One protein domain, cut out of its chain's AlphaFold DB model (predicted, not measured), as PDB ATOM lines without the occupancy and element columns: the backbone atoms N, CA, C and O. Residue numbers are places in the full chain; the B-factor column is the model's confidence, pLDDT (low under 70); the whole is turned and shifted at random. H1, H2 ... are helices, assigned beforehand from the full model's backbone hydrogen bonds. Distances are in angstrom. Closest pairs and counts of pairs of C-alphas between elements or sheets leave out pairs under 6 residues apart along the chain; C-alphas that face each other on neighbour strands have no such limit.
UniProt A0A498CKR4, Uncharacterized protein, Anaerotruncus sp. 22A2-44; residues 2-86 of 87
ATOM      1  N   SER A   2     357.903  91.915  23.589       57.31
ATOM      2  CA  SER A   2     358.196  93.087  24.440       57.31
ATOM      3  C   SER A   2     357.635  94.380  23.852       57.31
ATOM      4  O   SER A   2     356.986  95.121  24.574       57.31
ATOM      5  N   ASP A   3     357.779  94.571  22.540       63.88
ATOM      6  CA  ASP A   3     357.524  95.866  21.891       63.88
ATOM      7  C   ASP A   3     356.048  96.280  21.975       63.88
ATOM      8  O   ASP A   3     355.734  97.412  22.305       63.88
ATOM      9  N   THR A   4     355.112  95.336  21.823       68.75
ATOM     10  CA  THR A   4     353.670  95.617  21.962       68.75
ATOM     11  C   THR A   4     353.258  95.951  23.400       68.75
ATOM     12  O   THR A   4     352.337  96.730  23.616       68.75
ATOM     13  N   LEU A   5     353.897  95.345  24.408       66.19
ATOM     14  CA  LEU A   5     353.607  95.678  25.808       66.19
ATOM     15  C   LEU A   5     354.186  97.040  26.183       66.19
ATOM     16  O   LEU A   5     353.567  97.754  26.964       66.19
ATOM     17  N   GLU A   6     355.345  97.379  25.629       67.94
ATOM     18  CA  GLU A   6     355.984  98.681  25.776       67.94
ATOM     19  C   GLU A   6     355.153  99.787  25.108       67.94
ATOM     20  O   GLU A   6     354.831 100.773  25.763       67.94
ATOM     21  N   GLU A   7     354.688  99.589  23.872       71.44
ATOM     22  CA  GLU A   7     353.788 100.523  23.173       71.44
ATOM     23  C   GLU A   7     352.484 100.761  23.947       71.44
ATOM     24  O   GLU A   7     352.112 101.902  24.219       71.44
ATOM     25  N   LEU A   8     351.814  99.689  24.384       71.06
ATOM     26  CA  LEU A   8     350.582  99.800  25.167       71.06
ATOM     27  C   LEU A   8     350.810 100.445  26.546       71.06
ATOM     28  O   LEU A   8     349.922 101.116  27.078       71.06
ATOM     29  N   TYR A   9     351.985 100.236  27.142       70.88
ATOM     30  CA  TYR A   9     352.380 100.895  28.382       70.88
ATOM     31  C   TYR A   9     352.568 102.403  28.172       70.88
ATOM     32  O   TYR A   9     352.027 103.186  28.955       70.88
ATOM     33  N   LEU A  10     353.248 102.812  27.097       72.44
ATOM     34  CA  LEU A  10     353.444 104.218  26.731       72.44
ATOM     35  C   LEU A  10     352.112 104.928  26.429       72.44
ATOM     36  O   LEU A  10     351.877 106.028  26.930       72.44
ATOM     37  N   GLU A  11     351.198 104.288  25.692       72.50
ATOM     38  CA  GLU A  11     349.842 104.816  25.454       72.50
ATOM     39  C   GLU A  11     349.022 104.940  26.746       72.50
ATOM     40  O   GLU A  11     348.231 105.869  26.924       72.50
ATOM     41  N   ARG A  12     349.190 104.005  27.687       71.81
ATOM     42  CA  ARG A  12     348.499 104.074  28.975       71.81
ATOM     43  C   ARG A  12     349.068 105.178  29.866       71.81
ATOM     44  O   ARG A  12     348.294 105.810  30.585       71.81
ATOM     45  N   LEU A  13     350.383 105.384  29.836       68.69
ATOM     46  CA  LEU A  13     351.069 106.455  30.553       68.69
ATOM     47  C   LEU A  13     350.564 107.826  30.110       68.69
ATOM     48  O   LEU A  13     350.151 108.598  30.967       68.69
ATOM     49  N   SER A  14     350.495 108.087  28.802       66.44
ATOM     50  CA  SER A  14     350.020 109.377  28.282       66.44
ATOM     51  C   SER A  14     348.586 109.691  28.732       66.44
ATOM     52  O   SER A  14     348.300 110.806  29.164       66.44
ATOM     53  N   PHE A  15     347.704 108.686  28.747       67.94
ATOM     54  CA  PHE A  15     346.343 108.823  29.274       67.94
ATOM     55  C   PHE A  15     346.301 109.099  30.788       67.94
ATOM     56  O   PHE A  15     345.453 109.854  31.270       67.94
ATOM     57  N   ILE A  16     347.167 108.451  31.573       71.44
ATOM     58  CA  ILE A  16     347.231 108.670  33.026       71.44
ATOM     59  C   ILE A  16     347.783 110.066  33.321       71.44
ATOM     60  O   ILE A  16     347.198 110.771  34.136       71.44
ATOM     61  N   GLU A  17     348.850 110.480  32.640       69.19
ATOM     62  CA  GLU A  17     349.436 111.817  32.763       69.19
ATOM     63  C   GLU A  17     348.422 112.916  32.434       69.19
ATOM     64  O   GLU A  17     348.342 113.908  33.157       69.19
ATOM     65  N   GLU A  18     347.606 112.723  31.395       70.19
ATOM     66  CA  GLU A  18     346.523 113.641  31.038       70.19
ATOM     67  C   GLU A  18     345.489 113.758  32.168       70.19
ATOM     68  O   GLU A  18     345.172 114.861  32.608       70.19
ATOM     69  N   ARG A  19     345.042 112.632  32.739       70.06
ATOM     70  CA  ARG A  19     344.102 112.645  33.874       70.06
ATOM     71  C   ARG A  19     344.690 113.213  35.165       70.06
ATOM     72  O   ARG A  19     343.963 113.816  35.953       70.06
ATOM     73  N   CYS A  20     345.972 112.975  35.417       69.50
ATOM     74  CA  CYS A  20     346.662 113.496  36.592       69.50
ATOM     75  C   CYS A  20     346.845 115.013  36.498       69.50
ATOM     76  O   CYS A  20     346.682 115.696  37.505       69.50
ATOM     77  N   ARG A  21     347.089 115.550  35.296       67.00
ATOM     78  CA  ARG A  21     347.201 116.997  35.059       67.00
ATOM     79  C   ARG A  21     345.919 117.756  35.405       67.00
ATOM     80  O   ARG A  21     345.996 118.892  35.863       67.00
ATOM     81  N   ASP A  22     344.761 117.120  35.262       75.88
ATOM     82  CA  ASP A  22     343.468 117.700  35.645       75.88
ATOM     83  C   ASP A  22     343.143 117.544  37.143       75.88
ATOM     84  O   ASP A  22     342.065 117.940  37.585       75.88
ATOM     85  N   THR A  23     344.051 116.969  37.941       81.94
ATOM     86  CA  THR A  23     343.868 116.763  39.385       81.94
ATOM     87  C   THR A  23     344.666 117.819  40.167       81.94
ATOM     88  O   THR A  23     345.894 117.726  40.242       81.94
ATOM     89  N   PRO A  24     344.017 118.830  40.774       82.75
ATOM     90  CA  PRO A  24     344.711 119.922  41.460       82.75
ATOM     91  C   PRO A  24     345.647 119.457  42.582       82.75
ATOM     92  O   PRO A  24     346.740 119.999  42.735       82.75
ATOM     93  N   GLU A  25     345.255 118.430  43.336       83.12
ATOM     94  CA  GLU A  25     346.051 117.863  44.428       83.12
ATOM     95  C   GLU A  25     347.331 117.198  43.912       83.12
ATOM     96  O   GLU A  25     348.376 117.284  44.556       83.12
ATOM     97  N   TYR A  26     347.261 116.563  42.738       80.19
ATOM     98  CA  TYR A  26     348.427 115.975  42.084       80.19
ATOM     99  C   TYR A  26     349.417 117.064  41.670       80.19
ATOM    100  O   TYR A  26     350.602 116.959  41.980       80.19
ATOM    101  N   ASN A  27     348.929 118.128  41.028       82.94
ATOM    102  CA  ASN A  27     349.780 119.234  40.591       82.94
ATOM    103  C   ASN A  27     350.451 119.927  41.783       82.94
ATOM    104  O   ASN A  27     351.659 120.133  41.760       82.94
ATOM    105  N   ALA A  28     349.704 120.197  42.859       87.62
ATOM    106  CA  ALA A  28     350.259 120.805  44.069       87.62
ATOM    107  C   ALA A  28     351.356 119.938  44.711       87.62
ATOM    108  O   ALA A  28     352.413 120.448  45.078       87.62
ATOM    109  N   ALA A  29     351.132 118.624  44.812       84.25
ATOM    110  CA  ALA A  29     352.133 117.698  45.333       84.25
ATOM    111  C   ALA A  29     353.364 117.591  44.412       84.25
ATOM    112  O   ALA A  29     354.491 117.494  44.902       84.25
ATOM    113  N   SER A  30     353.161 117.629  43.091       83.50
ATOM    114  CA  SER A  30     354.244 117.640  42.101       83.50
ATOM    115  C   SER A  30     355.102 118.901  42.226       83.50
ATOM    116  O   SER A  30     356.327 118.806  42.281       83.50
ATOM    117  N   ASP A  31     354.469 120.069  42.341       89.56
ATOM    118  CA  ASP A  31     355.156 121.352  42.500       89.56
ATOM    119  C   ASP A  31     355.956 121.405  43.813       89.56
ATOM    120  O   ASP A  31     357.116 121.830  43.829       89.56
ATOM    121  N   GLU A  32     355.369 120.937  44.921       92.31
ATOM    122  CA  GLU A  32     356.049 120.869  46.218       92.31
ATOM    123  C   GLU A  32     357.260 119.927  46.169       92.31
ATOM    124  O   GLU A  32     358.341 120.264  46.667       92.31
ATOM    125  N   TYR A  33     357.109 118.770  45.520       88.69
ATOM    126  CA  TYR A  33     358.199 117.825  45.316       88.69
ATOM    127  C   TYR A  33     359.354 118.452  44.523       88.69
ATOM    128  O   TYR A  33     360.511 118.374  44.951       88.69
ATOM    129  N   ASP A  34     359.057 119.115  43.404       88.75
ATOM    130  CA  ASP A  34     360.076 119.752  42.568       88.75
ATOM    131  C   ASP A  34     360.788 120.894  43.304       88.75
ATOM    132  O   ASP A  34     362.021 121.005  43.243       88.75
ATOM    133  N   ALA A  35     360.048 121.692  44.079       91.75
ATOM    134  CA  ALA A  35     360.612 122.742  44.921       91.75
ATOM    135  C   ALA A  35     361.553 122.172  45.998       91.75
ATOM    136  O   ALA A  35     362.693 122.634  46.146       91.75
ATOM    137  N   ALA A  36     361.123 121.131  46.718       88.75
ATOM    138  CA  ALA A  36     361.930 120.474  47.746       88.75
ATOM    139  C   ALA A  36     363.200 119.840  47.153       88.75
ATOM    140  O   ALA A  36     364.302 119.988  47.698       88.75
ATOM    141  N   ARG A  37     363.078 119.188  45.993       87.56
ATOM    142  CA  ARG A  37     364.201 118.591  45.260       87.56
ATOM    143  C   ARG A  37     365.210 119.646  44.806       87.56
ATOM    144  O   ARG A  37     366.422 119.441  44.944       87.56
ATOM    145  N   ALA A  38     364.742 120.784  44.296       89.31
ATOM    146  CA  ALA A  38     365.607 121.896  43.910       89.31
ATOM    147  C   ALA A  38     366.376 122.465  45.116       89.31
ATOM    148  O   ALA A  38     367.597 122.639  45.039       89.31
ATOM    149  N   ALA A  39     365.699 122.673  46.249       90.25
ATOM    150  CA  ALA A  39     366.318 123.152  47.485       90.25
ATOM    151  C   ALA A  39     367.381 122.175  48.029       90.25
ATOM    152  O   ALA A  39     368.486 122.586  48.409       90.25
ATOM    153  N   LEU A  40     367.101 120.867  47.998       87.38
ATOM    154  CA  LEU A  40     368.067 119.819  48.347       87.38
ATOM    155  C   LEU A  40     369.309 119.888  47.454       87.38
ATOM    156  O   LEU A  40     370.440 119.910  47.937       87.38
ATOM    157  N   ARG A  41     369.141 120.002  46.135       86.12
ATOM    158  CA  ARG A  41     370.286 120.101  45.218       86.12
ATOM    159  C   ARG A  41     371.157 121.323  45.504       86.12
ATOM    160  O   ARG A  41     372.378 121.215  45.400       86.12
ATOM    161  N   GLN A  42     370.577 122.453  45.896       89.06
ATOM    162  CA  GLN A  42     371.338 123.663  46.215       89.06
ATOM    163  C   GLN A  42     372.142 123.527  47.518       89.06
ATOM    164  O   GLN A  42     373.312 123.915  47.553       89.06
ATOM    165  N   THR A  43     371.568 122.909  48.551       90.81
ATOM    166  CA  THR A  43     372.172 122.796  49.893       90.81
ATOM    167  C   THR A  43     373.216 121.682  50.020       90.81
ATOM    168  O   THR A  43     374.160 121.802  50.801       90.81
ATOM    169  N   LEU A  44     373.095 120.606  49.240       92.50
ATOM    170  CA  LEU A  44     373.999 119.457  49.324       92.50
ATOM    171  C   LEU A  44     375.409 119.755  48.790       92.50
ATOM    172  O   LEU A  44     375.600 120.477  47.814       92.50
ATOM    173  N   ASN A  45     376.420 119.106  49.371       92.75
ATOM    174  CA  ASN A  45     377.790 119.169  48.859       92.75
ATOM    175  C   ASN A  45     377.995 118.276  47.613       92.75
ATOM    176  O   ASN A  45     377.167 117.428  47.273       92.75
ATOM    177  N   LYS A  46     379.140 118.415  46.924       91.69
ATOM    178  CA  LYS A  46     379.430 117.700  45.659       91.69
ATOM    179  C   LYS A  46     379.307 116.171  45.758       91.69
ATOM    180  O   LYS A  46     378.957 115.529  44.766       91.69
ATOM    181  N   ARG A  47     379.640 115.568  46.905       93.69
ATOM    182  CA  ARG A  47     379.536 114.112  47.105       93.69
ATOM    183  C   ARG A  47     378.080 113.701  47.309       93.69
ATOM    184  O   ARG A  47     377.636 112.750  46.678       93.69
ATOM    185  N   GLN A  48     377.347 114.440  48.133       91.56
ATOM    186  CA  GLN A  48     375.933 114.186  48.401       91.56
ATOM    187  C   GLN A  48     375.066 114.384  47.154       91.56
ATOM    188  O   GLN A  48     374.238 113.529  46.870       91.56
ATOM    189  N   ARG A  49     375.316 115.423  46.344       90.31
ATOM    190  CA  ARG A  49     374.616 115.620  45.059       90.31
ATOM    191  C   ARG A  49     374.764 114.421  44.121       90.31
ATOM    192  O   ARG A  49     373.797 114.019  43.491       90.31
ATOM    193  N   ARG A  50     375.957 113.817  44.045       91.88
ATOM    194  CA  ARG A  50     376.180 112.610  43.227       91.88
ATOM    195  C   ARG A  50     375.442 111.386  43.761       91.88
ATOM    196  O   ARG A  50     375.010 110.560  42.968       91.88
ATOM    197  N   LEU A  51     375.330 111.252  45.081       92.81
ATOM    198  CA  LEU A  51     374.539 110.180  45.687       92.81
ATOM    199  C   LEU A  51     373.046 110.395  45.437       92.81
ATOM    200  O   LEU A  51     372.380 109.444  45.052       92.81
ATOM    201  N   LEU A  52     372.555 111.630  45.572       90.06
ATOM    202  CA  LEU A  52     371.171 111.982  45.263       90.06
ATOM    203  C   LEU A  52     370.826 111.650  43.807       90.06
ATOM    204  O   LEU A  52     369.827 110.988  43.576       90.06
ATOM    205  N   LEU A  53     371.684 112.012  42.847       90.38
ATOM    206  CA  LEU A  53     371.484 111.642  41.439       90.38
ATOM    207  C   LEU A  53     371.375 110.124  41.253       90.38
ATOM    208  O   LEU A  53     370.445 109.657  40.617       90.38
ATOM    209  N   ARG A  54     372.259 109.338  41.880       93.12
ATOM    210  CA  ARG A  54     372.181 107.868  41.806       93.12
ATOM    211  C   ARG A  54     370.896 107.305  42.413       93.12
ATOM    212  O   ARG A  54     370.407 106.290  41.932       93.12
ATOM    213  N   VAL A  55     370.394 107.912  43.488       90.38
ATOM    214  CA  VAL A  55     369.118 107.521  44.103       90.38
ATOM    215  C   VAL A  55     367.962 107.838  43.161       90.38
ATOM    216  O   VAL A  55     367.121 106.974  42.953       90.38
ATOM    217  N   GLU A  56     367.949 109.027  42.559       89.06
ATOM    218  CA  GLU A  56     366.933 109.429  41.580       89.06
ATOM    219  C   GLU A  56     366.944 108.514  40.345       89.06
ATOM    220  O   GLU A  56     365.887 108.045  39.932       89.06
ATOM    221  N   ASP A  57     368.125 108.183  39.811       89.75
ATOM    222  CA  ASP A  57     368.274 107.266  38.674       89.75
ATOM    223  C   ASP A  57     367.762 105.855  39.018       89.75
ATOM    224  O   ASP A  57     367.031 105.235  38.246       89.75
ATOM    225  N   ALA A  58     368.117 105.337  40.200       89.50
ATOM    226  CA  ALA A  58     367.655 104.027  40.655       89.50
ATOM    227  C   ALA A  58     366.142 104.009  40.922       89.50
ATOM    228  O   ALA A  58     365.475 103.021  40.617       89.50
ATOM    229  N   GLN A  59     365.597 105.095  41.476       86.12
ATOM    230  CA  GLN A  59     364.162 105.256  41.689       86.12
ATOM    231  C   GLN A  59     363.410 105.269  40.355       86.12
ATOM    232  O   GLN A  59     362.410 104.567  40.242       86.12
ATOM    233  N   ALA A  60     363.900 105.999  39.348       84.69
ATOM    234  CA  ALA A  60     363.304 106.007  38.012       84.69
ATOM    235  C   ALA A  60     363.268 104.594  37.411       84.69
ATOM    236  O   ALA A  60     362.199 104.104  37.057       84.69
ATOM    237  N   ALA A  61     364.398 103.879  37.437       81.88
ATOM    238  CA  ALA A  61     364.462 102.506  36.939       81.88
ATOM    239  C   ALA A  61     363.503 101.548  37.681       81.88
ATOM    240  O   ALA A  61     362.890 100.675  37.063       81.88
ATOM    241  N   LEU A  62     363.342 101.702  39.002       77.38
ATOM    242  CA  LEU A  62     362.375 100.922  39.787       77.38
ATOM    243  C   LEU A  62     360.923 101.254  39.419       77.38
ATOM    244  O   LEU A  62     360.099 100.339  39.312       77.38
ATOM    245  N   CYS A  63     360.602 102.532  39.216       79.06
ATOM    246  CA  CYS A  63     359.278 102.959  38.773       79.06
ATOM    247  C   CYS A  63     358.940 102.350  37.406       79.06
ATOM    248  O   CYS A  63     357.887 101.730  37.277       79.06
ATOM    249  N   ASP A  64     359.857 102.407  36.439       77.75
ATOM    250  CA  ASP A  64     359.648 101.837  35.102       77.75
ATOM    251  C   ASP A  64     359.400 100.322  35.165       77.75
ATOM    252  O   ASP A  64     358.429  99.803  34.605       77.75
ATOM    253  N   CYS A  65     360.226  99.597  35.931       74.75
ATOM    254  CA  CYS A  65     360.079  98.148  36.090       74.75
ATOM    255  C   CYS A  65     358.742  97.766  36.742       74.75
ATOM    256  O   CYS A  65     358.076  96.819  36.312       74.75
ATOM    257  N   THR A  66     358.347  98.473  37.805       75.62
ATOM    258  CA  THR A  66     357.109  98.167  38.539       75.62
ATOM    259  C   THR A  66     355.869  98.540  37.736       75.62
ATOM    260  O   THR A  66     354.898  97.779  37.724       75.62
ATOM    261  N   ALA A  67     355.906  99.654  37.009       73.75
ATOM    262  CA  ALA A  67     354.803 100.114  36.183       73.75
ATOM    263  C   ALA A  67     354.570  99.193  34.970       73.75
ATOM    264  O   ALA A  67     353.430  98.784  34.731       73.75
ATOM    265  N   ALA A  68     355.632  98.758  34.283       73.75
ATOM    266  CA  ALA A  68     355.531  97.766  33.211       73.75
ATOM    267  C   ALA A  68     354.971  96.422  33.719       73.75
ATOM    268  O   ALA A  68     354.092  95.814  33.097       73.75
ATOM    269  N   ALA A  69     355.426  95.965  34.892       72.00
ATOM    270  CA  ALA A  69     354.927  94.739  35.509       72.00
ATOM    271  C   ALA A  69     353.441  94.841  35.902       72.00
ATOM    272  O   ALA A  69     352.669  93.913  35.636       72.00
ATOM    273  N   ALA A  70     353.023  95.966  36.492       74.88
ATOM    274  CA  ALA A  70     351.633  96.226  36.862       74.88
ATOM    275  C   ALA A  70     350.719  96.296  35.629       74.88
ATOM    276  O   ALA A  70     349.643  95.693  35.629       74.88
ATOM    277  N   PHE A  71     351.171  96.953  34.554       77.81
ATOM    278  CA  PHE A  71     350.451  97.011  33.283       77.81
ATOM    279  C   PHE A  71     350.232  95.612  32.691       77.81
ATOM    280  O   PHE A  71     349.094  95.208  32.429       77.81
ATOM    281  N   ALA A  72     351.301  94.819  32.568       75.12
ATOM    282  CA  ALA A  72     351.213  93.443  32.088       75.12
ATOM    283  C   ALA A  72     350.318  92.568  32.990       75.12
ATOM    284  O   ALA A  72     349.599  91.692  32.503       75.12
ATOM    285  N   GLY A  73     350.335  92.802  34.306       76.31
ATOM    286  CA  GLY A  73     349.428  92.170  35.266       76.31
ATOM    287  C   GLY A  73     347.956  92.491  34.992       76.31
ATOM    288  O   GLY A  73     347.140  91.573  34.884       76.31
ATOM    289  N   GLY A  74     347.621  93.772  34.813       80.75
ATOM    290  CA  GLY A  74     346.268  94.229  34.484       80.75
ATOM    291  C   GLY A  74     345.757  93.677  33.152       80.75
ATOM    292  O   GLY A  74     344.614  93.220  33.069       80.75
ATOM    293  N   TRP A  75     346.616  93.625  32.129       79.75
ATOM    294  CA  TRP A  75     346.273  93.034  30.832       79.75
ATOM    295  C   TRP A  75     345.929  91.545  30.947       79.75
ATOM    296  O   TRP A  75     344.883  91.096  30.473       79.75
ATOM    297  N   ARG A  76     346.773  90.775  31.648       80.56
ATOM    298  CA  ARG A  76     346.523  89.349  31.908       80.56
ATOM    299  C   ARG A  76     345.239  89.139  32.705       80.56
ATOM    300  O   ARG A  76     344.486  88.218  32.398       80.56
ATOM    301  N   LEU A  77     344.972  89.978  33.708       77.56
ATOM    302  CA  LEU A  77     343.738  89.906  34.487       77.56
ATOM    303  C   LEU A  77     342.508  90.136  33.601       77.56
ATOM    304  O   LEU A  77     341.581  89.332  33.642       77.56
ATOM    305  N   ARG A  78     342.520  91.171  32.752       81.69
ATOM    306  CA  ARG A  78     341.433  91.441  31.799       81.69
ATOM    307  C   ARG A  78     341.194  90.265  30.854       81.69
ATOM    308  O   ARG A  78     340.047  89.875  30.670       81.69
ATOM    309  N   ALA A  79     342.255  89.685  30.291       82.69
ATOM    310  CA  ALA A  79     342.144  88.526  29.405       82.69
ATOM    311  C   ALA A  79     341.512  87.317  30.118       82.69
ATOM    312  O   ALA A  79     340.635  86.658  29.565       82.69
ATOM    313  N   ARG A  80     341.904  87.059  31.374       79.25
ATOM    314  CA  ARG A  80     341.312  85.988  32.192       79.25
ATOM    315  C   ARG A  80     339.839  86.245  32.495       79.25
ATOM    316  O   ARG A  80     339.048  85.313  32.411       79.25
ATOM    317  N   LEU A  81     339.478  87.487  32.817       82.81
ATOM    318  CA  LEU A  81     338.089  87.870  33.075       82.81
ATOM    319  C   LEU A  81     337.217  87.714  31.823       82.81
ATOM    320  O   LEU A  81     336.136  87.143  31.920       82.81
ATOM    321  N   ALA A  82     337.706  88.143  30.655       83.50
ATOM    322  CA  ALA A  82     337.010  87.966  29.379       83.50
ATOM    323  C   ALA A  82     336.778  86.479  29.060       83.50
ATOM    324  O   ALA A  82     335.645  86.083  28.803       83.50
ATOM    325  N   ALA A  83     337.816  85.649  29.207       80.50
ATOM    326  CA  ALA A  83     337.711  84.204  29.008       80.50
ATOM    327  C   ALA A  83     336.738  83.536  30.000       80.50
ATOM    328  O   ALA A  83     336.014  82.615  29.635       80.50
ATOM    329  N   SER A  84     336.685  84.000  31.255       78.50
ATOM    330  CA  SER A  84     335.735  83.486  32.254       78.50
ATOM    331  C   SER A  84     334.294  83.964  32.049       78.50
ATOM    332  O   SER A  84     333.371  83.331  32.551       78.50
ATOM    333  N   ALA A  85     334.097  85.063  31.317       76.69
ATOM    334  CA  ALA A  85     332.784  85.624  31.015       76.69
ATOM    335  C   ALA A  85     332.129  85.005  29.762       76.69
ATOM    336  O   ALA A  85     330.992  85.352  29.453       76.69
ATOM    337  N   GLY A  86     332.810  84.086  29.062       56.56
ATOM    338  CA  GLY A  86     332.279  83.417  27.869       56.56
ATOM    339  C   GLY A  86     332.255  84.284  26.605       56.56
ATOM    340  O   GLY A  86     331.404  84.054  25.747       56.56
TER     341      GLY A  86
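AT A GLANCE: This is residues 2 to 86 of the 87 residues of an uncharacterized protein of Anaerotruncus sp. 22A2-44 (UniProt A0A498CKR4). One long helix, H3, makes the long side of an open triangle; H2 and H1 make the other two sides, and H1 crosses back to H3 at residues 68 to 72. Residues 76 to 86 stick out past that crossing. The printed part has 85 residues with three named helices, H1, H2, H3 in chain order, and no named strand: all helix. It is only just extended, close to loose, with a radius of gyration of the C-alphas of 18.0 A and spans of 61 by 29 by 18 A.

HOW THE PARTS SIT: H3, residues 46 to 84, touches H1, residues 2 to 21, about perpendicular at 75 degrees; their closest C-alphas, of Tyr 9 and Phe 71, are 6.5 A apart. H1 touches H3 with residues 5 to 9 alone, and H3 touches H1 with residues 68 to 72 alone. H2, residues 24 to 43, is close to H3 but not clearly touching; their closest C-alphas, of Arg 41 and Arg 49, are 6.2 A apart. These two run opposite ways at a shallow tilt of 27 degrees. H1 and H2 only just touch, only at the corner, with 3 pairs of C-alphas within 8 A, the closest those of Cys 20 and Tyr 26 at 6.3 A. Every O i to N i+4 pair is within hydrogen-bond range in H1 and H2, and 34 of 35 in H3.

IN THESE COORDINATES: H3 measures 57.1 A, from C-alpha 46 at (379.430, 117.700, 45.659) to C-alpha 84 at (335.735, 83.486, 32.254). H2 measures 28.9 A and H1 28.4 A, beginning at C-alpha 2 (358.196, 93.087, 24.440).

THE WHOLE: The farthest C-alphas, of Asn 45 and Gly 86, are 61.6 A apart. The printed part has no cut, and both links are tight. pLDDT is under 70 at residues 2 to 6, 13 to 15, 17, 20 to 21 and 86.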